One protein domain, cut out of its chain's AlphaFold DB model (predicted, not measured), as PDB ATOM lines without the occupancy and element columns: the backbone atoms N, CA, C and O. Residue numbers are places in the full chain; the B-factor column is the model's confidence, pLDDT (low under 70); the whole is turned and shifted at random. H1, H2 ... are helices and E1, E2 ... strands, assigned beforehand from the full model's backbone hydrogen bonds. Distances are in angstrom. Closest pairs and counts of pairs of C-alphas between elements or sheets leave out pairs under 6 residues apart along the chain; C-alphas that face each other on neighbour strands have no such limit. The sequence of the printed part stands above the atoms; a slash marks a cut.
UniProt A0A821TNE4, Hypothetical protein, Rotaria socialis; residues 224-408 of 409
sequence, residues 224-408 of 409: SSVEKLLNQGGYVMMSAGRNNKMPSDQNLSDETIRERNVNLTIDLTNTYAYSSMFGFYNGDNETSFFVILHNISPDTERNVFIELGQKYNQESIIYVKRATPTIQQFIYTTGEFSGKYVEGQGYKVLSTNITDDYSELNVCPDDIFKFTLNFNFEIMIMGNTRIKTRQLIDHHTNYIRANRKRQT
ATOM      1  N   SER A 224      18.355  35.915  67.678       74.75
ATOM      2  CA  SER A 224      17.443  36.945  68.189       74.75
ATOM      3  C   SER A 224      18.028  38.361  68.076       74.75
ATOM      4  O   SER A 224      17.303  39.312  67.781       74.75
ATOM      5  N   SER A 225      19.344  38.524  68.267       76.75
ATOM      6  CA  SER A 225      20.023  39.810  68.068       76.75
ATOM      7  C   SER A 225      19.980  40.249  66.607       76.75
ATOM      8  O   SER A 225      19.699  41.419  66.355       76.75
ATOM      9  N   VAL A 226      20.216  39.332  65.662       82.50
ATOM     10  CA  VAL A 226      20.137  39.624  64.223       82.50
ATOM     11  C   VAL A 226      18.711  39.979  63.834       82.50
ATOM     12  O   VAL A 226      18.494  41.015  63.220       82.50
ATOM     13  N   GLU A 227      17.716  39.203  64.258       86.25
ATOM     14  CA  GLU A 227      16.307  39.503  63.988       86.25
ATOM     15  C   GLU A 227      15.897  40.867  64.554       86.25
ATOM     16  O   GLU A 227      15.229  41.657  63.885       86.25
ATOM     17  N   LYS A 228      16.333  41.200  65.773       82.62
ATOM     18  CA  LYS A 228      16.085  42.520  66.357       82.62
ATOM     19  C   LYS A 228      16.763  43.631  65.557       82.62
ATOM     20  O   LYS A 228      16.157  44.680  65.349       82.62
ATOM     21  N   LEU A 229      17.991  43.408  65.099       82.56
ATOM     22  CA  LEU A 229      18.748  44.351  64.279       82.56
ATOM     23  C   LEU A 229      18.102  44.550  62.901       82.56
ATOM     24  O   LEU A 229      17.962  45.685  62.460       82.56
ATOM     25  N   LEU A 230      17.616  43.481  62.268       87.12
ATOM     26  CA  LEU A 230      16.897  43.543  60.995       87.12
ATOM     27  C   LEU A 230      15.541  44.251  61.122       87.12
ATOM     28  O   LEU A 230      15.125  44.949  60.199       87.12
ATOM     29  N   ASN A 231      14.861  44.092  62.261       84.31
ATOM     30  CA  ASN A 231      13.554  44.700  62.505       84.31
ATOM     31  C   ASN A 231      13.619  46.145  63.007       84.31
ATOM     32  O   ASN A 231      12.692  46.904  62.744       84.31
ATOM     33  N   GLN A 232      14.643  46.514  63.780       82.75
ATOM     34  CA  GLN A 232      14.662  47.762  64.561       82.75
ATOM     35  C   GLN A 232      15.989  48.528  64.475       82.75
ATOM     36  O   GLN A 232      16.121  49.594  65.081       82.75
ATOM     37  N   GLY A 233      16.998  47.964  63.817       83.25
ATOM     38  CA  GLY A 233      18.330  48.537  63.699       83.25
ATOM     39  C   GLY A 233      18.498  49.410  62.465       83.25
ATOM     40  O   GLY A 233      17.708  49.357  61.528       83.25
ATOM     41  N   GLY A 234      19.564  50.210  62.480       89.56
ATOM     42  CA  GLY A 234      20.113  50.801  61.266       89.56
ATOM     43  C   GLY A 234      21.336  49.999  60.848       89.56
ATOM     44  O   GLY A 234      22.206  49.747  61.686       89.56
ATOM     45  N   TYR A 235      21.393  49.576  59.592       94.06
ATOM     46  CA  TYR A 235      22.505  48.785  59.074       94.06
ATOM     47  C   TYR A 235      22.734  49.044  57.589       94.06
ATOM     48  O   TYR A 235      21.859  49.552  56.886       94.06
ATOM     49  N   VAL A 236      23.921  48.675  57.122       96.56
ATOM     50  CA  VAL A 236      24.277  48.639  55.708       96.56
ATOM     51  C   VAL A 236      24.777  47.251  55.353       96.56
ATOM     52  O   VAL A 236      25.544  46.658  56.105       96.56
ATOM     53  N   MET A 237      24.349  46.739  54.204       96.56
ATOM     54  CA  MET A 237      24.995  45.600  53.559       96.56
ATOM     55  C   MET A 237      25.710  46.112  52.316       96.56
ATOM     56  O   MET A 237      25.097  46.747  51.453       96.56
ATOM     57  N   MET A 238      27.010  45.860  52.245       96.69
ATOM     58  CA  MET A 238      27.837  46.229  51.101       96.69
ATOM     59  C   MET A 238      28.974  45.231  50.929       96.69
ATOM     60  O   MET A 238      29.329  44.530  51.868       96.69
ATOM     61  N   SER A 239      29.577  45.195  49.757       95.00
ATOM     62  CA  SER A 239      30.707  44.330  49.429       95.00
ATOM     63  C   SER A 239      31.805  45.142  48.746       95.00
ATOM     64  O   SER A 239      31.657  46.341  48.508       95.00
ATOM     65  N   ALA A 240      32.940  44.507  48.457       93.94
ATOM     66  CA  ALA A 240      33.936  45.056  47.538       93.94
ATOM     67  C   ALA A 240      34.214  44.105  46.361       93.94
ATOM     68  O   ALA A 240      35.280  44.191  45.740       93.94
ATOM     69  N   GLY A 241      33.255  43.221  46.048       92.75
ATOM     70  CA  GLY A 241      33.333  42.209  44.996       92.75
ATOM     71  C   GLY A 241      33.332  42.782  43.577       92.75
ATOM     72  O   GLY A 241      33.343  43.999  43.371       92.75
ATOM     73  N   ARG A 242      33.364  41.892  42.577       92.94
ATOM     74  CA  ARG A 242      33.364  42.278  41.158       92.94
ATOM     75  C   ARG A 242      32.022  42.884  40.770       92.94
ATOM     76  O   ARG A 242      30.985  42.251  40.922       92.94
ATOM     77  N   ASN A 243      32.057  44.061  40.158       92.88
ATOM     78  CA  ASN A 243      30.885  44.621  39.508       92.88
ATOM     79  C   ASN A 243      30.840  44.196  38.034       92.88
ATOM     80  O   ASN A 243      31.446  44.822  37.164       92.88
ATOM     81  N   ASN A 244      30.072  43.147  37.736       88.62
ATOM     82  CA  ASN A 244      29.955  42.589  36.383       88.62
ATOM     83  C   ASN A 244      29.353  43.571  35.356       88.62
ATOM     84  O   ASN A 244      29.457  43.343  34.148       88.62
ATOM     85  N   LYS A 245      28.732  44.671  35.804       87.25
ATOM     86  CA  LYS A 245      28.193  45.725  34.931       87.25
ATOM     87  C   LYS A 245      29.242  46.751  34.513       87.25
ATOM     88  O   LYS A 245      29.018  47.471  33.544       87.25
ATOM     89  N   MET A 246      30.377  46.806  35.206       91.12
ATOM     90  CA  MET A 246      31.460  47.738  34.915       91.12
ATOM     91  C   MET A 246      32.559  47.024  34.117       91.12
ATOM     92  O   MET A 246      33.196  46.115  34.646       91.12
ATOM     93  N   PRO A 247      32.841  47.425  32.860       91.69
ATOM     94  CA  PRO A 247      33.859  46.765  32.035       91.69
ATOM     95  C   PRO A 247      35.253  46.732  32.675       91.69
ATOM     96  O   PRO A 247      36.009  45.787  32.461       91.69
ATOM     97  N   SER A 248      35.584  47.739  33.491       92.81
ATOM     98  CA  SER A 248      36.831  47.793  34.262       92.81
ATOM     99  C   SER A 248      36.938  46.693  35.322       92.81
ATOM    100  O   SER A 248      38.048  46.293  35.660       92.81
ATOM    101  N   ASP A 249      35.806  46.201  35.833       93.62
ATOM    102  CA  ASP A 249      35.754  45.249  36.946       93.62
ATOM    103  C   ASP A 249      35.661  43.788  36.489       93.62
ATOM    104  O   ASP A 249      36.077  42.890  37.222       93.62
ATOM    105  N   GLN A 250      35.177  43.547  35.266       91.19
ATOM    106  CA  GLN A 250      34.980  42.197  34.717       91.19
ATOM    107  C   GLN A 250      36.271  41.365  34.684       91.19
ATOM    108  O   GLN A 250      36.221  40.148  34.840       91.19
ATOM    109  N   ASN A 251      37.424  42.019  34.515       93.06
ATOM    110  CA  ASN A 251      38.727  41.363  34.373       93.06
ATOM    111  C   ASN A 251      39.638  41.540  35.599       93.06
ATOM    112  O   ASN A 251      40.847  41.326  35.501       93.06
ATOM    113  N   LEU A 252      39.096  41.958  36.749       94.19
ATOM    114  CA  LEU A 252      39.903  42.069  37.964       94.19
ATOM    115  C   LEU A 252      40.381  40.691  38.414       94.19
ATOM    116  O   LEU A 252      39.610  39.730  38.448       94.19
ATOM    117  N   SER A 253      41.655  40.611  38.793       96.06
ATOM    118  CA  SER A 253      42.224  39.408  39.399       96.06
ATOM    119  C   SER A 253      41.643  39.174  40.798       96.06
ATOM    120  O   SER A 253      41.239  40.125  41.471       96.06
ATOM    121  N   ASP A 254      41.629  37.923  41.265       93.81
ATOM    122  CA  ASP A 254      41.191  37.607  42.635       93.81
ATOM    123  C   ASP A 254      42.051  38.318  43.689       93.81
ATOM    124  O   ASP A 254      41.540  38.722  44.731       93.81
ATOM    125  N   GLU A 255      43.335  38.548  43.396       95.69
ATOM    126  CA  GLU A 255      44.235  39.302  44.272       95.69
ATOM    127  C   GLU A 255      43.779  40.757  44.430       95.69
ATOM    128  O   GLU A 255      43.698  41.262  45.545       95.69
ATOM    129  N   THR A 256      43.391  41.411  43.333       95.88
ATOM    130  CA  THR A 256      42.873  42.787  43.370       95.88
ATOM    131  C   THR A 256      41.546  42.873  44.128       95.88
ATOM    132  O   THR A 256      41.303  43.841  44.848       95.88
ATOM    133  N   ILE A 257      40.684  41.859  44.009       94.75
ATOM    134  CA  ILE A 257      39.436  41.787  44.785       94.75
ATOM    135  C   ILE A 257      39.729  41.576  46.273       94.75
ATOM    136  O   ILE A 257      39.118  42.227  47.123       94.75
ATOM    137  N   ARG A 258      40.699  40.721  46.606       92.69
ATOM    138  CA  ARG A 258      41.153  40.523  47.984       92.69
ATOM    139  C   ARG A 258      41.691  41.821  48.587       92.69
ATOM    140  O   ARG A 258      41.294  42.174  49.694       92.69
ATOM    141  N   GLU A 259      42.526  42.553  47.856       95.12
ATOM    142  CA  GLU A 259      43.049  43.855  48.280       95.12
ATOM    143  C   GLU A 259      41.922  44.877  48.505       95.12
ATOM    144  O   GLU A 259      41.892  45.559  49.528       95.12
ATOM    145  N   ARG A 260      40.930  44.932  47.606       95.81
ATOM    146  CA  ARG A 260      39.737  45.777  47.775       95.81
ATOM    147  C   ARG A 260      38.946  45.432  49.037       95.81
ATOM    148  O   ARG A 260      38.561  46.346  49.759       95.81
ATOM    149  N   ASN A 261      38.746  44.148  49.335       93.00
ATOM    150  CA  ASN A 261      38.076  43.713  50.566       93.00
ATOM    151  C   ASN A 261      38.858  44.110  51.829       93.00
ATOM    152  O   ASN A 261      38.251  44.532  52.814       93.00
ATOM    153  N   VAL A 262      40.193  44.019  51.802       89.62
ATOM    154  CA  VAL A 262      41.052  44.482  52.908       89.62
ATOM    155  C   VAL A 262      40.925  45.993  53.092       89.62
ATOM    156  O   VAL A 262      40.730  46.461  54.211       89.62
ATOM    157  N   ASN A 263      40.965  46.763  52.005       94.00
ATOM    158  CA  ASN A 263      40.822  48.216  52.061       94.00
ATOM    159  C   ASN A 263      39.435  48.640  52.569       94.00
ATOM    160  O   ASN A 263      39.348  49.507  53.440       94.00
ATOM    161  N   LEU A 264      38.361  47.985  52.109       95.00
ATOM    162  CA  LEU A 264      37.014  48.229  52.631       95.00
ATOM    163  C   LEU A 264      36.952  47.905  54.127       95.00
ATOM    164  O   LEU A 264      36.427  48.688  54.910       95.00
ATOM    165  N   THR A 265      37.552  46.792  54.541       88.56
ATOM    166  CA  THR A 265      37.641  46.416  55.955       88.56
ATOM    167  C   THR A 265      38.333  47.497  56.787       88.56
ATOM    168  O   THR A 265      37.847  47.838  57.865       88.56
ATOM    169  N   ILE A 266      39.429  48.079  56.296       83.94
ATOM    170  CA  ILE A 266      40.132  49.183  56.966       83.94
ATOM    171  C   ILE A 266      39.226  50.418  57.082       83.94
ATOM    172  O   ILE A 266      39.113  50.985  58.170       83.94
ATOM    173  N   ASP A 267      38.545  50.807  56.000       89.62
ATOM    174  CA  ASP A 267      37.616  51.947  56.009       89.62
ATOM    175  C   ASP A 267      36.468  51.748  57.011       89.62
ATOM    176  O   ASP A 267      36.090  52.684  57.720       89.62
ATOM    177  N   LEU A 268      35.941  50.523  57.104       87.06
ATOM    178  CA  LEU A 268      34.876  50.173  58.039       87.06
ATOM    179  C   LEU A 268      35.378  50.144  59.484       87.06
ATOM    180  O   LEU A 268      34.780  50.788  60.336       87.06
ATOM    181  N   THR A 269      36.486  49.452  59.768       75.50
ATOM    182  CA  THR A 269      36.981  49.209  61.142       75.50
ATOM    183  C   THR A 269      37.316  50.503  61.888       75.50
ATOM    184  O   THR A 269      37.209  50.560  63.112       75.50
ATOM    185  N   ASN A 270      37.684  51.562  61.163       72.75
ATOM    186  CA  ASN A 270      37.989  52.858  61.765       72.75
ATOM    187  C   ASN A 270      36.756  53.561  62.352       72.75
ATOM    188  O   ASN A 270      36.905  54.373  63.263       72.75
ATOM    189  N   THR A 271      35.560  53.271  61.832       76.31
ATOM    190  CA  THR A 271      34.364  54.077  62.117       76.31
ATOM    191  C   THR A 271      33.162  53.246  62.539       76.31
ATOM    192  O   THR A 271      32.338  53.744  63.289       76.31
ATOM    193  N   TYR A 272      33.037  51.996  62.104       82.44
ATOM    194  CA  TYR A 272      31.828  51.197  62.262       82.44
ATOM    195  C   TYR A 272      32.132  49.808  62.812       82.44
ATOM    196  O   TYR A 272      33.174  49.211  62.541       82.44
ATOM    197  N   ALA A 273      31.167  49.250  63.542       80.94
ATOM    198  CA  ALA A 273      31.163  47.821  63.803       80.94
ATOM    199  C   ALA A 273      30.567  47.083  62.604       80.94
ATOM    200  O   ALA A 273      29.551  47.504  62.046       80.94
ATOM    201  N   TYR A 274      31.159  45.952  62.247       86.31
ATOM    202  CA  TYR A 274      30.660  45.116  61.167       86.31
ATOM    203  C   TYR A 274      30.853  43.635  61.486       86.31
ATOM    204  O   TYR A 274      31.580  43.250  62.404       86.31
ATOM    205  N   SER A 275      30.174  42.798  60.713       86.12
ATOM    206  CA  SER A 275      30.464  41.375  60.615       86.12
ATOM    207  C   SER A 275      30.577  40.986  59.148       86.12
ATOM    208  O   SER A 275      29.941  41.594  58.283       86.12
ATOM    209  N   SER A 276      31.432  40.009  58.864       89.00
ATOM    210  CA  SER A 276      31.514  39.437  57.522       89.00
ATOM    211  C   SER A 276      30.237  38.655  57.238       89.00
ATOM    212  O   SER A 276      29.696  37.972  58.107       89.00
ATOM    213  N   MET A 277      29.758  38.771  56.014       93.19
ATOM    214  CA  MET A 277      28.531  38.161  55.540       93.19
ATOM    215  C   MET A 277      28.822  37.492  54.202       93.19
ATOM    216  O   MET A 277      29.612  37.990  53.401       93.19
ATOM    217  N   PHE A 278      28.176  36.369  53.949       93.62
ATOM    218  CA  PHE A 278      28.227  35.723  52.651       93.62
ATOM    219  C   PHE A 278      26.957  36.064  51.875       93.62
ATOM    220  O   PHE A 278      25.851  35.898  52.382       93.62
ATOM    221  N   GLY A 279      27.110  36.592  50.670       91.56
ATOM    222  CA  GLY A 279      26.017  36.825  49.739       91.56
ATOM    223  C   GLY A 279      26.016  35.749  48.666       91.56
ATOM    224  O   GLY A 279      27.055  35.477  48.070       91.56
ATOM    225  N   PHE A 280      24.855  35.165  48.396       91.31
ATOM    226  CA  PHE A 280      24.629  34.425  47.164       91.31
ATOM    227  C   PHE A 280      23.584  35.176  46.374       91.31
ATOM    228  O   PHE A 280      22.392  35.095  46.674       91.31
ATOM    229  N   TYR A 281      24.028  35.921  45.376       86.50
ATOM    230  CA  TYR A 281      23.134  36.686  44.532       86.50
ATOM    231  C   TYR A 281      23.390  36.254  43.114       86.50
ATOM    232  O   TYR A 281      24.527  36.246  42.648       86.50
ATOM    233  N   ASN A 282      22.319  35.910  42.409       80.25
ATOM    234  CA  ASN A 282      22.388  35.708  40.978       80.25
ATOM    235  C   ASN A 282      23.310  34.569  40.501       80.25
ATOM    236  O   ASN A 282      23.788  34.593  39.366       80.25
ATOM    237  N   GLY A 283      23.526  33.553  41.333       84.12
ATOM    238  CA  GLY A 283      24.432  32.452  41.006       84.12
ATOM    239  C   GLY A 283      25.894  32.719  41.361       84.12
ATOM    240  O   GLY A 283      26.703  31.803  41.239       84.12
ATOM    241  N   ASP A 284      26.216  33.935  41.804       84.88
ATOM    242  CA  ASP A 284      27.561  34.335  42.184       84.88
ATOM    243  C   ASP A 284      27.676  34.437  43.712       84.88
ATOM    244  O   ASP A 284      26.808  34.972  44.410       84.88
ATOM    245  N   ASN A 285      28.792  33.918  44.218       89.81
ATOM    246  CA  ASN A 285      29.185  34.051  45.611       89.81
ATOM    247  C   ASN A 285      29.887  35.388  45.812       89.81
ATOM    248  O   ASN A 285      30.827  35.720  45.084       89.81
ATOM    249  N   GLU A 286      29.513  36.101  46.861       90.31
ATOM    250  CA  GLU A 286      30.123  37.367  47.214       90.31
ATOM    251  C   GLU A 286      30.448  37.431  48.705       90.31
ATOM    252  O   GLU A 286      29.676  37.006  49.565       90.31
ATOM    253  N   THR A 287      31.625  37.968  49.025       92.38
ATOM    254  CA  THR A 287      31.940  38.376  50.393       92.38
ATOM    255  C   THR A 287      31.430  39.791  50.603       92.38
ATOM    256  O   THR A 287      31.892  40.736  49.959       92.38
ATOM    257  N   SER A 288      30.495  39.914  51.530       94.88
ATOM    258  CA  SER A 288      29.837  41.158  51.892       94.88
ATOM    259  C   SER A 288      30.071  41.458  53.369       94.88
ATOM    260  O   SER A 288      30.593  40.653  54.137       94.88
ATOM    261  N   PHE A 289      29.673  42.646  53.787       94.94
ATOM    262  CA  PHE A 289      29.834  43.153  55.135       94.94
ATOM    263  C   PHE A 289      28.478  43.628  55.627       94.94
ATOM    264  O   PHE A 289      27.801  44.409  54.958       94.94
ATOM    265  N   PHE A 290      28.092  43.150  56.805       94.00
ATOM    266  CA  PHE A 290      26.934  43.624  57.541       94.00
ATOM    267  C   PHE A 290      27.405  44.668  58.553       94.00
ATOM    268  O   PHE A 290      27.991  44.330  59.583       94.00
ATOM    269  N   VAL A 291      27.191  45.942  58.241       92.88
ATOM    270  CA  VAL A 291      27.710  47.091  58.988       92.88
ATOM    271  C   VAL A 291      26.607  47.694  59.846       92.88
ATOM    272  O   VAL A 291      25.520  47.981  59.350       92.88
ATOM    273  N   ILE A 292      26.869  47.912  61.133       88.19
ATOM    274  CA  ILE A 292      25.905  48.528  62.048       88.19
ATOM    275  C   ILE A 292      26.099  50.043  62.052       88.19
ATOM    276  O   ILE A 292      27.196  50.540  62.301       88.19
ATOM    277  N   LEU A 293      25.006  50.776  61.825       86.50
ATOM    278  CA  LEU A 293      24.997  52.237  61.824       86.50
ATOM    279  C   LEU A 293      24.906  52.803  63.243       86.50
ATOM    280  O   LEU A 293      24.183  52.277  64.097       86.50
ATOM    281  N   HIS A 294      25.560  53.941  63.477       74.69
ATOM    282  CA  HIS A 294      25.439  54.671  64.736       74.69
ATOM    283  C   HIS A 294      24.124  55.461  64.808       74.69
ATOM    284  O   HIS A 294      23.630  55.727  65.902       74.69
ATOM    285  N   ASN A 295      23.503  55.774  63.662       68.50
ATOM    286  CA  ASN A 295      22.260  56.543  63.537       68.50
ATOM    287  C   ASN A 295      22.338  57.955  64.149       68.50
ATOM    288  O   ASN A 295      21.314  58.509  64.548       68.50
ATOM    289  N   ILE A 296      23.536  58.544  64.234       67.38
ATOM    290  CA  ILE A 296      23.731  59.898  64.785       67.38
ATOM    291  C   ILE A 296      23.187  60.950  63.806       67.38
ATOM    292  O   ILE A 296      22.509  61.890  64.205       67.38
ATOM    293  N   SER A 297      23.439  60.753  62.511       79.06
ATOM    294  CA  SER A 297      22.870  61.543  61.418       79.06
ATOM    295  C   SER A 297      22.599  60.606  60.240       79.06
ATOM    296  O   SER A 297      23.514  60.337  59.455       79.06
ATOM    297  N   PRO A 298      21.373  60.058  60.121       81.44
ATOM    298  CA  PRO A 298      21.073  59.013  59.146       81.44
ATOM    299  C   PRO A 298      21.436  59.410  57.712       81.44
ATOM    300  O   PRO A 298      22.015  58.611  56.983       81.44
ATOM    301  N   ASP A 299      21.175  60.658  57.323       86.56
ATOM    302  CA  ASP A 299      21.408  61.107  55.949       86.56
ATOM    303  C   ASP A 299      22.909  61.306  55.673       86.56
ATOM    304  O   ASP A 299      23.385  61.002  54.580       86.56
ATOM    305  N   THR A 300      23.681  61.728  56.682       88.19
ATOM    306  CA  THR A 300      25.147  61.791  56.599       88.19
ATOM    307  C   THR A 300      25.744  60.395  56.459       88.19
ATOM    308  O   THR A 300      26.526  60.167  55.544       88.19
ATOM    309  N   GLU A 301      25.348  59.444  57.313       90.44
ATOM    310  CA  GLU A 301      25.829  58.058  57.222       90.44
ATOM    311  C   GLU A 301      25.454  57.433  55.876       90.44
ATOM    312  O   GLU A 301      26.290  56.806  55.232       90.44
ATOM    313  N   ARG A 302      24.227  57.662  55.396       94.50
ATOM    314  CA  ARG A 302      23.792  57.196  54.075       94.50
ATOM    315  C   ARG A 302      24.729  57.678  52.968       94.50
ATOM    316  O   ARG A 302      25.109  56.880  52.117       94.50
ATOM    317  N   ASN A 303      25.104  58.955  52.980       95.25
ATOM    318  CA  ASN A 303      26.006  59.513  51.973       95.25
ATOM    319  C   ASN A 303      27.414  58.915  52.067       95.25
ATOM    320  O   ASN A 303      27.968  58.555  51.034       95.25
ATOM    321  N   VAL A 304      27.940  58.702  53.280       95.25
ATOM    322  CA  VAL A 304      29.230  58.013  53.485       95.25
ATOM    323  C   VAL A 304      29.223  56.633  52.825       95.25
ATOM    324  O   VAL A 304      30.150  56.288  52.099       95.25
ATOM    325  N   PHE A 305      28.164  55.843  53.013       97.12
ATOM    326  CA  PHE A 305      28.099  54.514  52.402       97.12
ATOM    327  C   PHE A 305      27.890  54.551  50.885       97.12
ATOM    328  O   PHE A 305      28.398  53.674  50.190       97.12
ATOM    329  N   ILE A 306      27.209  55.569  50.347       97.56
ATOM    330  CA  ILE A 306      27.138  55.789  48.893       97.56
ATOM    331  C   ILE A 306      28.532  56.073  48.326       97.56
ATOM    332  O   ILE A 306      28.913  55.470  47.324       97.56
ATOM    333  N   GLU A 307      29.300  56.944  48.983       97.38
ATOM    334  CA  GLU A 307      30.676  57.266  48.597       97.38
ATOM    335  C   GLU A 307      31.588  56.038  48.690       97.38
ATOM    336  O   GLU A 307      32.386  55.799  47.786       97.38
ATOM    337  N   LEU A 308      31.439  55.202  49.725       97.31
ATOM    338  CA  LEU A 308      32.164  53.931  49.823       97.31
ATOM    339  C   LEU A 308      31.766  52.960  48.703       97.31
ATOM    340  O   LEU A 308      32.640  52.367  48.072       97.31
ATOM    341  N   GLY A 309      30.472  52.826  48.402       97.50
ATOM    342  CA  GLY A 309      30.009  52.013  47.278       97.50
ATOM    343  C   GLY A 309      30.595  52.487  45.945       97.50
ATOM    344  O   GLY A 309      31.046  51.672  45.147       97.50
ATOM    345  N   GLN A 310      30.689  53.801  45.726       97.25
ATOM    346  CA  GLN A 310      31.360  54.384  44.558       97.25
ATOM    347  C   GLN A 310      32.873  54.117  44.556       97.25
ATOM    348  O   GLN A 310      33.412  53.677  43.541       97.25
ATOM    349  N   LYS A 311      33.552  54.330  45.691       97.19
ATOM    350  CA  LYS A 311      34.994  54.091  45.875       97.19
ATOM    351  C   LYS A 311      35.381  52.656  45.520       97.19
ATOM    352  O   LYS A 311      36.397  52.440  44.865       97.19
ATOM    353  N   TYR A 312      34.561  51.688  45.923       96.75
ATOM    354  CA  TYR A 312      34.754  50.265  45.641       96.75
ATOM    355  C   TYR A 312      33.966  49.782  44.424       96.75
ATOM    356  O   TYR A 312      33.694  48.593  44.314       96.75
ATOM    357  N   ASN A 313      33.581  50.684  43.521       96.25
ATOM    358  CA  ASN A 313      32.883  50.392  42.271       96.25
ATOM    359  C   ASN A 313      31.706  49.400  42.395       96.25
ATOM    360  O   ASN A 313      31.458  48.605  41.493       96.25
ATOM    361  N   GLN A 314      30.987  49.412  43.514       95.25
ATOM    362  CA  GLN A 314      29.850  48.530  43.749       95.25
ATOM    363  C   GLN A 314      28.657  48.978  42.919       95.25
ATOM    364  O   GLN A 314      28.399  50.180  42.793       95.25
ATOM    365  N   GLU A 315      27.914  48.031  42.340       94.56
ATOM    366  CA  GLU A 315      26.678  48.355  41.614       94.56
ATOM    367  C   GLU A 315      25.672  48.996  42.568       94.56
ATOM    368  O   GLU A 315      25.040  50.004  42.242       94.56
ATOM    369  N   SER A 316      25.573  48.442  43.775       95.56
ATOM    370  CA  SER A 316      24.616  48.882  44.774       95.56
ATOM    371  C   SER A 316      25.074  48.594  46.197       95.56
ATOM    372  O   SER A 316      25.962  47.779  46.433       95.56
ATOM    373  N   ILE A 317      24.410  49.252  47.139       97.12
ATOM    374  CA  ILE A 317      24.442  48.937  48.563       97.12
ATOM    375  C   ILE A 317      23.011  48.780  49.067       97.12
ATOM    376  O   ILE A 317      22.069  49.337  48.496       97.12
ATOM    377  N   ILE A 318      22.850  48.095  50.190       96.94
ATOM    378  CA  ILE A 318      21.584  48.074  50.916       96.94
ATOM    379  C   ILE A 318      21.748  48.931  52.156       96.94
ATOM    380  O   ILE A 318      22.549  48.613  53.025       96.94
ATOM    381  N   TYR A 319      20.979  50.007  52.245       96.56
ATOM    382  CA  TYR A 319      20.956  50.903  53.389       96.56
ATOM    383  C   TYR A 319      19.622  50.782  54.113       96.56
ATOM    384  O   TYR A 319      18.559  50.920  53.507       96.56
ATOM    385  N   VAL A 320      19.663  50.556  55.419       93.75
ATOM    386  CA  VAL A 320      18.468  50.412  56.243       93.75
ATOM    387  C   VAL A 320      18.497  51.458  57.335       93.75
ATOM    388  O   VAL A 320      19.342  51.431  58.229       93.75
ATOM    389  N   LYS A 321      17.558  52.400  57.245       86.31
ATOM    390  CA  LYS A 321      17.398  53.454  58.243       86.31
ATOM    391  C   LYS A 321      16.688  52.881  59.460       86.31
ATOM    392  O   LYS A 321      15.653  52.228  59.324       86.31
ATOM    393  N   ARG A 322      17.182  53.216  60.652       80.50
ATOM    394  CA  ARG A 322      16.463  52.959  61.902       80.50
ATOM    395  C   ARG A 322      15.187  53.808  61.951       80.50
ATOM    396  O   ARG A 322      15.229  54.978  62.322       80.50
ATOM    397  N   ALA A 323      14.062  53.228  61.550       70.44
ATOM    398  CA  ALA A 323      12.749  53.865  61.532       70.44
ATOM    399  C   ALA A 323      11.652  52.836  61.844       70.44
ATOM    400  O   ALA A 323      11.876  51.637  61.721       70.44
ATOM    401  N   THR A 324      10.464  53.302  62.233       72.56
ATOM    402  CA  THR A 324       9.270  52.454  62.371       72.56
ATOM    403  C   THR A 324       8.193  52.989  61.420       72.56
ATOM    404  O   THR A 324       7.669  54.073  61.680       72.56
ATOM    405  N   PRO A 325       7.852  52.280  60.327       79.88
ATOM    406  CA  PRO A 325       8.407  50.989  59.909       79.88
ATOM    407  C   PRO A 325       9.853  51.100  59.401       79.88
ATOM    408  O   PRO A 325      10.277  52.154  58.928       79.88
ATOM    409  N   THR A 326      10.591  49.991  59.472       81.81
ATOM    410  CA  THR A 326      11.948  49.889  58.920       81.81
ATOM    411  C   THR A 326      11.875  49.921  57.401       81.81
ATOM    412  O   THR A 326      11.250  49.055  56.785       81.81
ATOM    413  N   ILE A 327      12.507  50.930  56.798       88.75
ATOM    414  CA  ILE A 327      12.569  51.105  55.346       88.75
ATOM    415  C   ILE A 327      13.965  50.707  54.883       88.75
ATOM    416  O   ILE A 327      14.968  51.271  55.327       88.75
ATOM    417  N   GLN A 328      14.008  49.737  53.978       94.25
ATOM    418  CA  GLN A 328      15.225  49.284  53.320       94.25
ATOM    419  C   GLN A 328      15.353  50.014  51.990       94.25
ATOM    420  O   GLN A 328      14.368  50.175  51.273       94.25
ATOM    421  N   GLN A 329      16.559  50.446  51.651       95.56
ATOM    422  CA  GLN A 329      16.866  51.094  50.387       95.56
ATOM    423  C   GLN A 329      17.951  50.297  49.675       95.56
ATOM    424  O   GLN A 329      19.073  50.209  50.164       95.56
ATOM    425  N   PHE A 330      17.625  49.747  48.512       95.81
ATOM    426  CA  PHE A 330      18.606  49.230  47.567       95.81
ATOM    427  C   PHE A 330      19.089  50.409  46.720       95.81
ATOM    428  O   PHE A 330      18.355  50.890  45.854       95.81
ATOM    429  N   ILE A 331      20.262  50.951  47.035       96.50
ATOM    430  CA  ILE A 331      20.783  52.188  46.446       96.50
ATOM    431  C   ILE A 331      21.818  51.831  45.391       96.50
ATOM    432  O   ILE A 331      22.830  51.218  45.713       96.50
ATOM    433  N   TYR A 332      21.602  52.267  44.153       96.25
ATOM    434  CA  TYR A 332      22.580  52.105  43.085       96.25
ATOM    435  C   TYR A 332      23.691  53.143  43.244       96.25
ATOM    436  O   TYR A 332      23.447  54.354  43.212       96.25
ATOM    437  N   THR A 333      24.919  52.672  43.418       97.19
ATOM    438  CA  THR A 333      26.094  53.522  43.641       97.19
ATOM    439  C   THR A 333      26.862  53.778  42.350       97.19
ATOM    440  O   THR A 333      27.397  54.872  42.174       97.19
ATOM    441  N   THR A 334      26.828  52.850  41.390       95.44
ATOM    442  CA  THR A 334      27.493  52.985  40.080       95.44
ATOM    443  C   THR A 334      26.576  52.565  38.920       95.44
ATOM    444  O   THR A 334      25.430  52.167  39.128       95.44
ATOM    445  N   GLY A 335      27.049  52.715  37.679       93.12
ATOM    446  CA  GLY A 335      26.294  52.374  36.467       93.12
ATOM    447  C   GLY A 335      25.189  53.375  36.093       93.12
ATOM    448  O   GLY A 335      25.103  54.477  36.635       93.12
ATOM    449  N   GLU A 336      24.327  52.987  35.147       91.38
ATOM    450  CA  GLU A 336      23.251  53.833  34.583       91.38
ATOM    451  C   GLU A 336      22.212  54.284  35.629       91.38
ATOM    452  O   GLU A 336      21.542  55.312  35.480       91.38
ATOM    453  N   PHE A 337      22.074  53.521  36.711       91.44
ATOM    454  CA  PHE A 337      21.119  53.805  37.779       91.44
ATOM    455  C   PHE A 337      21.736  54.544  38.971       91.44
ATOM    456  O   PHE A 337      21.013  54.791  39.932       91.44
ATOM    457  N   SER A 338      23.015  54.936  38.912       94.75
ATOM    458  CA  SER A 338      23.696  55.618  40.020       94.75
ATOM    459  C   SER A 338      22.885  56.806  40.561       94.75
ATOM    460  O   SER A 338      22.354  57.626  39.805       94.75
ATOM    461  N   GLY A 339      22.744  56.865  41.887       91.50
ATOM    462  CA  GLY A 339      21.965  57.885  42.597       91.50
ATOM    463  C   GLY A 339      20.464  57.588  42.714       91.50
ATOM    464  O   GLY A 339      19.752  58.316  43.410       91.50
ATOM    465  N   LYS A 340      19.969  56.521  42.079       94.62
ATOM    466  CA  LYS A 340      18.591  56.030  42.232       94.62
ATOM    467  C   LYS A 340      18.535  54.935  43.294       94.62
ATOM    468  O   LYS A 340      19.549  54.323  43.630       94.62
ATOM    469  N   TYR A 341      17.345  54.668  43.822       95.00
ATOM    470  CA  TYR A 341      17.154  53.575  44.771       95.00
ATOM    471  C   TYR A 341      15.774  52.929  44.667       95.00
ATOM    472  O   TYR A 341      14.840  53.496  44.096       95.00
ATOM    473  N   VAL A 342      15.658  51.729  45.225       93.62
ATOM    474  CA  VAL A 342      14.410  50.975  45.367       93.62
ATOM    475  C   VAL A 342      14.115  50.788  46.849       93.62
ATOM    476  O   VAL A 342      15.021  50.502  47.631       93.62
ATOM    477  N   GLU A 343      12.854  50.957  47.245       93.88
ATOM    478  CA  GLU A 343      12.427  50.731  48.628       93.88
ATOM    479  C   GLU A 343      11.961  49.290  48.846       93.88
ATOM    480  O   GLU A 343      11.347  48.660  47.982       93.88
ATOM    481  N   GLY A 344      12.250  48.784  50.037       92.31
ATOM    482  CA  GLY A 344      11.845  47.478  50.522       92.31
ATOM    483  C   GLY A 344      11.416  47.521  51.983       92.31
ATOM    484  O   GLY A 344      11.688  48.491  52.699       92.31
ATOM    485  N   GLN A 345      10.718  46.476  52.424       90.44
ATOM    486  CA  GLN A 345      10.247  46.343  53.803       90.44
ATOM    487  C   GLN A 345      10.265  44.889  54.276       90.44
ATOM    488  O   GLN A 345       9.720  43.988  53.639       90.44
ATOM    489  N   GLY A 346      10.819  44.688  55.470       89.06
ATOM    490  CA  GLY A 346      10.889  43.382  56.116       89.06
ATOM    491  C   GLY A 346      11.897  42.431  55.472       89.06
ATOM    492  O   GLY A 346      12.552  42.731  54.477       89.06
ATOM    493  N   TYR A 347      12.048  41.267  56.080       92.88
ATOM    494  CA  TYR A 347      12.938  40.217  55.610       92.88
ATOM    495  C   TYR A 347      12.223  38.878  55.725       92.88
ATOM    496  O   TYR A 347      11.208  38.750  56.415       92.88
ATOM    497  N   LYS A 348      12.762  37.871  55.050       92.75
ATOM    498  CA  LYS A 348      12.317  36.490  55.183       92.75
ATOM    499  C   LYS A 348      13.497  35.636  55.617       92.75
ATOM    500  O   LYS A 348      14.514  35.607  54.930       92.75
ATOM    501  N   VAL A 349      13.341  34.939  56.741       92.69
ATOM    502  CA  VAL A 349      14.284  33.896  57.164       92.69
ATOM    503  C   VAL A 349      14.144  32.710  56.220       92.69
ATOM    504  O   VAL A 349      13.031  32.300  55.874       92.69
ATOM    505  N   LEU A 350      15.276  32.186  55.778       90.31
ATOM    506  CA  LEU A 350      15.356  31.108  54.807       90.31
ATOM    507  C   LEU A 350      15.796  29.814  55.492       90.31
ATOM    508  O   LEU A 350      16.558  29.834  56.457       90.31
ATOM    509  N   SER A 351      15.307  28.678  54.993       88.94
ATOM    510  CA  SER A 351      15.841  27.378  55.397       88.94
ATOM    511  C   SER A 351      17.218  27.157  54.768       88.94
ATOM    512  O   SER A 351      17.570  27.766  53.758       88.94
ATOM    513  N   THR A 352      17.999  26.248  55.345       79.56
ATOM    514  CA  THR A 352      19.373  25.948  54.909       79.56
ATOM    515  C   THR A 352      19.482  25.450  53.467       79.56
ATOM    516  O   THR A 352      20.541  25.602  52.864       79.56
ATOM    517  N   ASN A 353      18.397  24.902  52.906       84.12
ATOM    518  CA  ASN A 353      18.363  24.283  51.577       84.12
ATOM    519  C   ASN A 353      18.091  25.272  50.431       84.12
ATOM    520  O   ASN A 353      18.018  24.848  49.280       84.12
ATOM    521  N   ILE A 354      17.871  26.556  50.721       82.25
ATOM    522  CA  ILE A 354      17.646  27.557  49.674       82.25
ATOM    523  C   ILE A 354      18.990  27.940  49.065       82.25
ATOM    524  O   ILE A 354      19.928  28.275  49.785       82.25
ATOM    525  N   THR A 355      19.064  27.870  47.738       77.62
ATOM    526  CA  THR A 355      20.298  28.103  46.986       77.62
ATOM    527  C   THR A 355      20.345  29.449  46.293       77.62
ATOM    528  O   THR A 355      21.414  29.785  45.827       77.62
ATOM    529  N   ASP A 356      19.252  30.213  46.237       83.12
ATOM    530  CA  ASP A 356      19.167  31.401  45.381       83.12
ATOM    531  C   ASP A 356      18.832  32.668  46.193       83.12
ATOM    532  O   ASP A 356      17.942  32.644  47.046       83.12
ATOM    533  N   ASP A 357      19.530  33.766  45.886       86.38
ATOM    534  CA  ASP A 357      19.295  35.149  46.339       86.38
ATOM    535  C   ASP A 357      19.124  35.333  47.858       86.38
ATOM    536  O   ASP A 357      18.076  35.763  48.364       86.38
ATOM    537  N   TYR A 358      20.194  35.038  48.598       93.50
ATOM    538  CA  TYR A 358      20.227  35.125  50.054       93.50
ATOM    539  C   TYR A 358      21.491  35.795  50.592       93.50
ATOM    540  O   TYR A 358      22.511  35.936  49.924       93.50
ATOM    541  N   SER A 359      21.404  36.171  51.863       94.81
ATOM    542  CA  SER A 359      22.518  36.651  52.674       94.81
ATOM    543  C   SER A 359      22.664  35.735  53.885       94.81
ATOM    544  O   SER A 359      21.660  35.379  54.507       94.81
ATOM    545  N   GLU A 360      23.891  35.362  54.224       94.56
ATOM    546  CA  GLU A 360      24.225  34.524  55.372       94.56
ATOM    547  C   GLU A 360      25.125  35.282  56.333       94.56
ATOM    548  O   GLU A 360      26.195  35.768  55.961       94.56
ATOM    549  N   LEU A 361      24.702  35.346  57.588       90.94
ATOM    550  CA  LEU A 361      25.499  35.885  58.675       90.94
ATOM    551  C   LEU A 361      25.938  34.745  59.591       90.94
ATOM    552  O   LEU A 361      25.102  33.949  60.025       90.94
ATOM    553  N   ASN A 362      27.223  34.707  59.934       82.44
ATOM    554  CA  ASN A 362      27.709  33.838  61.001       82.44
ATOM    555  C   ASN A 362      27.336  34.468  62.342       82.44
ATOM    556  O   ASN A 362      27.803  35.551  62.701       82.44
ATOM    557  N   VAL A 363      26.433  33.805  63.048       73.06
ATOM    558  CA  VAL A 363      25.847  34.275  64.301       73.06
ATOM    559  C   VAL A 363      26.688  33.728  65.449       73.06
ATOM    560  O   VAL A 363      27.331  34.499  66.153       73.06
ATOM    561  N   CYS A 364      26.832  32.407  65.517       64.88
ATOM    562  CA  CYS A 364      27.780  31.704  66.382       64.88
ATOM    563  C   CYS A 364      28.775  30.918  65.508       64.88
ATOM    564  O   CYS A 364      28.512  30.756  64.316       64.88
ATOM    565  N   PRO A 365      29.886  30.387  66.062       66.56
ATOM    566  CA  PRO A 365      30.833  29.559  65.305       66.56
ATOM    567  C   PRO A 365      30.184  28.423  64.499       66.56
ATOM    568  O   PRO A 365      30.686  28.087  63.431       66.56
ATOM    569  N   ASP A 366      29.047  27.906  64.976       72.38
ATOM    570  CA  ASP A 366      28.310  26.806  64.350       72.38
ATOM    571  C   ASP A 366      26.897  27.199  63.861       72.38
ATOM    572  O   ASP A 366      26.191  26.358  63.306       72.38
ATOM    573  N   ASP A 367      26.479  28.465  64.028       78.62
ATOM    574  CA  ASP A 367      25.129  28.922  63.659       78.62
ATOM    575  C   ASP A 367      25.163  29.920  62.498       78.62
ATOM    576  O   ASP A 367      25.741  31.009  62.595       78.62
ATOM    577  N   ILE A 368      24.448  29.575  61.426       88.19
ATOM    578  CA  ILE A 368      24.292  30.401  60.227       88.19
ATOM    579  C   ILE A 368      22.871  30.955  60.178       88.19
ATOM    580  O   ILE A 368      21.892  30.207  60.204       88.19
ATOM    581  N   PHE A 369      22.749  32.271  60.036       91.44
ATOM    582  CA  PHE A 369      21.468  32.936  59.831       91.44
ATOM    583  C   PHE A 369      21.310  33.359  58.371       91.44
ATOM    584  O   PHE A 369      21.964  34.300  57.920       91.44
ATOM    585  N   LYS A 370      20.429  32.662  57.640       95.12
ATOM    586  CA  LYS A 370      20.126  32.941  56.230       95.12
ATOM    587  C   LYS A 370      18.855  33.767  56.084       95.12
ATOM    588  O   LYS A 370      17.802  33.401  56.613       95.12
ATOM    589  N   PHE A 371      18.918  34.850  55.317       94.94
ATOM    590  CA  PHE A 371      17.760  35.704  55.060       94.94
ATOM    591  C   PHE A 371      17.807  36.368  53.682       94.94
ATOM    592  O   PHE A 371      18.862  36.509  53.065       94.94
ATOM    593  N   THR A 372      16.643  36.813  53.217       94.19
ATOM    594  CA  THR A 372      16.507  37.689  52.048       94.19
ATOM    595  C   THR A 372      15.670  38.916  52.398       94.19
ATOM    596  O   THR A 372      14.864  38.885  53.338       94.19
ATOM    597  N   LEU A 373      15.886  40.003  51.667       92.12
ATOM    598  CA  LEU A 373      15.229  41.291  51.867       92.12
ATOM    599  C   LEU A 373      14.171  41.516  50.788       92.12
ATOM    600  O   LEU A 373      14.370  41.171  49.624       92.12
ATOM    601  N   ASN A 374      13.032  42.094  51.170       90.69
ATOM    602  CA  ASN A 374      11.904  42.250  50.254       90.69
ATOM    603  C   ASN A 374      11.907  43.653  49.637       90.69
ATOM    604  O   ASN A 374      11.400  44.597  50.243       90.69
ATOM    605  N   PHE A 375      12.438  43.788  48.421       91.44
ATOM    606  CA  PHE A 375      12.437  45.043  47.659       91.44
ATOM    607  C   PHE A 375      11.325  45.088  46.608       91.44
ATOM    608  O   PHE A 375      11.008  44.081  45.974       91.44
ATOM    609  N   ASN A 376      10.756  46.275  46.381       88.50
ATOM    610  CA  ASN A 376       9.765  46.501  45.332       88.50
ATOM    611  C   ASN A 376      10.402  47.108  44.072       88.50
ATOM    612  O   ASN A 376      10.337  48.315  43.843       88.50
ATOM    613  N   PHE A 377      10.958  46.258  43.210       85.38
ATOM    614  CA  PHE A 377      11.605  46.688  41.963       85.38
ATOM    615  C   PHE A 377      10.649  47.248  40.889       85.38
ATOM    616  O   PHE A 377      11.109  47.681  39.832       85.38
ATOM    617  N   GLU A 378       9.334  47.296  41.128       83.75
ATOM    618  CA  GLU A 378       8.391  47.949  40.205       83.75
ATOM    619  C   GLU A 378       8.478  49.483  40.270       83.75
ATOM    620  O   GLU A 378       8.111  50.183  39.316       83.75
ATOM    621  N   ILE A 379       8.963  50.014  41.399       82.94
ATOM    622  CA  ILE A 379       9.030  51.445  41.684       82.94
ATOM    623  C   ILE A 379      10.474  51.824  42.004       82.94
ATOM    624  O   ILE A 379      11.029  51.427  43.024       82.94
ATOM    625  N   MET A 380      11.054  52.662  41.150       87.44
ATOM    626  CA  MET A 380      12.356  53.275  41.385       87.44
ATOM    627  C   MET A 380      12.166  54.720  41.840       87.44
ATOM    628  O   MET A 380      11.283  55.426  41.347       87.44
ATOM    629  N   ILE A 381      12.996  55.167  42.777       83.00
ATOM    630  CA  ILE A 381      12.942  56.512  43.342       83.00
ATOM    631  C   ILE A 381      14.205  57.282  42.958       83.00
ATOM    632  O   ILE A 381      15.324  56.777  43.070       83.00
ATOM    633  N   MET A 382      14.010  58.515  42.491       82.88
ATOM    634  CA  MET A 382      15.069  59.470  42.164       82.88
ATOM    635  C   MET A 382      14.726  60.816  42.809       82.88
ATOM    636  O   MET A 382      13.791  61.497  42.386       82.88
ATOM    637  N   GLY A 383      15.442  61.180  43.876       81.81
ATOM    638  CA  GLY A 383      15.060  62.316  44.719       81.81
ATOM    639  C   GLY A 383      13.650  62.129  45.292       81.81
ATOM    640  O   GLY A 383      13.374  61.121  45.933       81.81
ATOM    641  N   ASN A 384      12.743  63.069  45.006       76.06
ATOM    642  CA  ASN A 384      11.340  63.009  45.441       76.06
ATOM    643  C   ASN A 384      10.392  62.407  44.382       76.06
ATOM    644  O   ASN A 384       9.174  62.418  44.564       76.06
ATOM    645  N   THR A 385      10.917  61.905  43.259       74.75
ATOM    646  CA  THR A 385      10.109  61.415  42.134       74.75
ATOM    647  C   THR A 385      10.076  59.889  42.099       74.75
ATOM    648  O   THR A 385      11.114  59.231  42.129       74.75
ATOM    649  N   ARG A 386       8.865  59.321  41.987       82.19
ATOM    650  CA  ARG A 386       8.636  57.884  41.770       82.19
ATOM    651  C   ARG A 386       8.498  57.591  40.280       82.19
ATOM    652  O   ARG A 386       7.626  58.150  39.619       82.19
ATOM    653  N   ILE A 387       9.320  56.682  39.771       81.62
ATOM    654  CA  ILE A 387       9.348  56.265  38.371       81.62
ATOM    655  C   ILE A 387       8.862  54.811  38.305       81.62
ATOM    656  O   ILE A 387       9.483  53.905  38.864       81.62
ATOM    657  N   LYS A 388       7.724  54.580  37.635       79.50
ATOM    658  CA  LYS A 388       7.273  53.222  37.285       79.50
ATOM    659  C   LYS A 388       8.148  52.718  36.152       79.50
ATOM    660  O   LYS A 388       8.102  53.272  35.054       79.50
ATOM    661  N   THR A 389       8.927  51.677  36.399       67.56
ATOM    662  CA  THR A 389      10.022  51.349  35.485       67.56
ATOM    663  C   THR A 389       9.775  50.001  34.818       67.56
ATOM    664  O   THR A 389      10.194  48.966  35.321       67.56
ATOM    665  N   ARG A 390       9.126  50.000  33.640       67.50
ATOM    666  CA  ARG A 390       9.049  48.790  32.786       67.50
ATOM    667  C   ARG A 390      10.448  48.260  32.444       67.50
ATOM    668  O   ARG A 390      10.673  47.062  32.513       67.50
ATOM    669  N   GLN A 391      11.397  49.160  32.183       61.97
ATOM    670  CA  GLN A 391      12.790  48.812  31.876       61.97
ATOM    671  C   GLN A 391      13.511  48.100  33.031       61.97
ATOM    672  O   GLN A 391      14.349  47.242  32.774       61.97
ATOM    673  N   LEU A 392      13.177  48.401  34.293       61.84
ATOM    674  CA  LEU A 392      13.795  47.740  35.449       61.84
ATOM    675  C   LEU A 392      13.214  46.350  35.674       61.84
ATOM    676  O   LEU A 392      13.952  45.418  35.983       61.84
ATOM    677  N   ILE A 393      11.900  46.213  35.465       61.69
ATOM    678  CA  ILE A 393      11.228  44.915  35.462       61.69
ATOM    679  C   ILE A 393      11.855  44.044  34.379       61.69
ATOM    680  O   ILE A 393      12.227  42.921  34.679       61.69
ATOM    681  N   ASP A 394      12.063  44.548  33.164       62.97
ATOM    682  CA  ASP A 394      12.715  43.773  32.106       62.97
ATOM    683  C   ASP A 394      14.189  43.475  32.427       62.97
ATOM    684  O   ASP A 394      14.641  42.352  32.202       62.97
ATOM    685  N   HIS A 395      14.931  44.423  33.015       63.62
ATOM    686  CA  HIS A 395      16.320  44.214  33.439       63.62
ATOM    687  C   HIS A 395      16.432  43.117  34.512       63.62
ATOM    688  O   HIS A 395      17.212  42.188  34.332       63.62
ATOM    689  N   HIS A 396      15.618  43.147  35.573       63.41
ATOM    690  CA  HIS A 396      15.627  42.115  36.620       63.41
ATOM    691  C   HIS A 396      14.946  40.806  36.187       63.41
ATOM    692  O   HIS A 396      15.417  39.724  36.523       63.41
ATOM    693  N   THR A 397      13.871  40.852  35.398       58.66
ATOM    694  CA  THR A 397      13.122  39.650  34.979       58.66
ATOM    695  C   THR A 397      13.881  38.851  33.923       58.66
ATOM    696  O   THR A 397      13.902  37.621  33.993       58.66
ATOM    697  N   ASN A 398      14.537  39.510  32.959       53.06
ATOM    698  CA  ASN A 398      15.410  38.814  32.007       53.06
ATOM    699  C   ASN A 398      16.630  38.215  32.707       53.06
ATOM    700  O   ASN A 398      17.083  37.135  32.335       53.06
ATOM    701  N   TYR A 399      17.098  38.872  33.764       50.62
ATOM    702  CA  TYR A 399      18.194  38.404  34.590       50.62
ATOM    703  C   TYR A 399      17.813  37.147  35.401       50.62
ATOM    704  O   TYR A 399      18.457  36.105  35.265       50.62
ATOM    705  N   ILE A 400      16.688  37.177  36.128       49.88
ATOM    706  CA  ILE A 400      16.148  36.011  36.856       49.88
ATOM    707  C   ILE A 400      15.857  34.841  35.891       49.88
ATOM    708  O   ILE A 400      16.118  33.676  36.203       49.88
ATOM    709  N   ARG A 401      15.351  35.120  34.679       49.09
ATOM    710  CA  ARG A 401      15.103  34.088  33.651       49.09
ATOM    711  C   ARG A 401      16.382  33.485  33.063       49.09
ATOM    712  O   ARG A 401      16.372  32.295  32.749       49.09
ATOM    713  N   ALA A 402      17.448  34.266  32.883       45.91
ATOM    714  CA  ALA A 402      18.721  33.773  32.351       45.91
ATOM    715  C   ALA A 402      19.391  32.773  33.308       45.91
ATOM    716  O   ALA A 402      19.925  31.760  32.853       45.91
ATOM    717  N   ASN A 403      19.273  32.999  34.617       41.16
ATOM    718  CA  ASN A 403      19.844  32.114  35.632       41.16
ATOM    719  C   ASN A 403      19.028  30.834  35.856       41.16
ATOM    720  O   ASN A 403      19.617  29.759  35.947       41.16
ATOM    721  N   ARG A 404      17.687  30.887  35.782       45.00
ATOM    722  CA  ARG A 404      16.860  29.662  35.813       45.00
ATOM    723  C   ARG A 404      17.178  28.675  34.688       45.00
ATOM    724  O   ARG A 404      17.051  27.475  34.888       45.00
ATOM    725  N   LYS A 405      17.599  29.155  33.511       43.91
ATOM    726  CA  LYS A 405      17.984  28.279  32.389       43.91
ATOM    727  C   LYS A 405      19.340  27.592  32.579       43.91
ATOM    728  O   LYS A 405      19.579  26.587  31.920       43.91
ATOM    729  N   ARG A 406      20.220  28.110  33.444       45.47
ATOM    730  CA  ARG A 406      21.536  27.508  33.731       45.47
ATOM    731  C   ARG A 406      21.472  26.389  34.773       45.47
ATOM    732  O   ARG A 406      22.364  25.559  34.789       45.47
ATOM    733  N   GLN A 407      20.424  26.343  35.593       38.59
ATOM    734  CA  GLN A 407      20.230  25.306  36.618       38.59
ATOM    735  C   GLN A 407      19.525  24.038  36.098       38.59
ATOM    736  O   GLN A 407      19.432  23.047  36.814       38.59
ATOM    737  N   THR A 408      19.006  24.054  34.865       40.75
ATOM    738  CA  THR A 408      18.315  22.909  34.242       40.75
ATOM    739  C   THR A 408      19.198  22.080  33.300       40.75
ATOM    740  O   THR A 408      18.654  21.297  32.523       40.75
TER     741      THR A 408
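Overview. This is residues 224 to 408 of the 409 residues of the protein "Hypothetical protein" of Rotaria socialis (UniProt A0A821TNE4). Eight antiparallel strands ring an axis as a closed barrel, with H2 and H3 on the outside of its wall, running along the strands, and the short helix H1 at one end. At the opposite end the long strand E8 turns into a hairpin arm with E9, and H4 runs from there across that end, packing on E8 with residues 390 to 396. The printed part has 185 residues, with four named helices and nine named strands in the order H1 E1 H2 E2 E3 H3 E4 E5 E6 E7 E8 E9 H4; the class is mixed. Round the ring run E1 E3 E2 E7 E8 E6 E5 E4 and back to E1. The whole is compact, with a radius of gyration of the C-alphas of 16.1 A, and rounded, with spans of 40, 38 and 34 A.

Arrangement. In the barrel, E1, residues 235 to 239, has E3, residues 284 to 292, on one side, with N 236 and O 291 2.8 A apart. E4, residues 316 to 321, is on the other side, with N 237 and O 318 2.9 A apart. E3 and E2, residues 273 to 281, form a hairpin, with N 277 and O 288 2.8 A apart. E2 is the neighbour of E7, residues 358 to 364, with N 278 and O 360 2.9 A apart. E8, residues 367 to 382, pairs in a staggered way: with E7 over 367 to 371, N 361 and O 369 2.9 A apart; with E6, residues 341 to 349, over 371 to 381, N 348 and O 372 2.9 A apart; and with E9, residues 385 to 388, over 379 to 382, N 387 and O 380 2.8 A apart. E4, E5, residues 327 to 332, and E6 form a meander, each strand the antiparallel neighbour of the one before; N 319 and O 329 are 2.8 A apart, N 330 and O 342 2.9 A. E7, E8 and E9 form another. H3, residues 298 to 311, is outside the barrel over E4, 9.0 A high, the closest C-alphas being those of Gly 309 and Ile 317, 6.5 A apart. H2, residues 254 to 269, is outside over E3, 9.7 A high, the closest C-alphas being those of Leu 268 and Val 291, 7.9 A apart. H1, residues 224 to 232, is outside and over none of the strands; its closest C-alphas to E6 are those of Asn 231 and Gly 346, 7.0 A. H4, residues 390 to 404, is on the barrel; the C-alphas of Glu 378 and Ile 393, its closest to E8, are 6.3 A apart. In H1, H2, H3 and H4 every O i to N i+4 pair is within hydrogen-bond range.

Along the chain. H1 begins at C-alpha 224 (17.443, 36.945, 68.189), and H4, 20.9 A long, ends at C-alpha 404 (16.860, 29.662, 35.813). E8 is 38.7 A long and bends by 82 degrees at residue 378. E3 measures 24.5 A, H2 22.2 A and H3 19.9 A.

Size, cuts and confidence. The printed part has no cut, and its farthest C-alphas, those of Ile 296 and Thr 408, are 48.3 A apart. The link from E1 to H2, residues 240 to 253, is long. Mean pLDDT of the printed part is 84.9; residues 295 to 296, 364 to 365 and 389 to 408 are under 70.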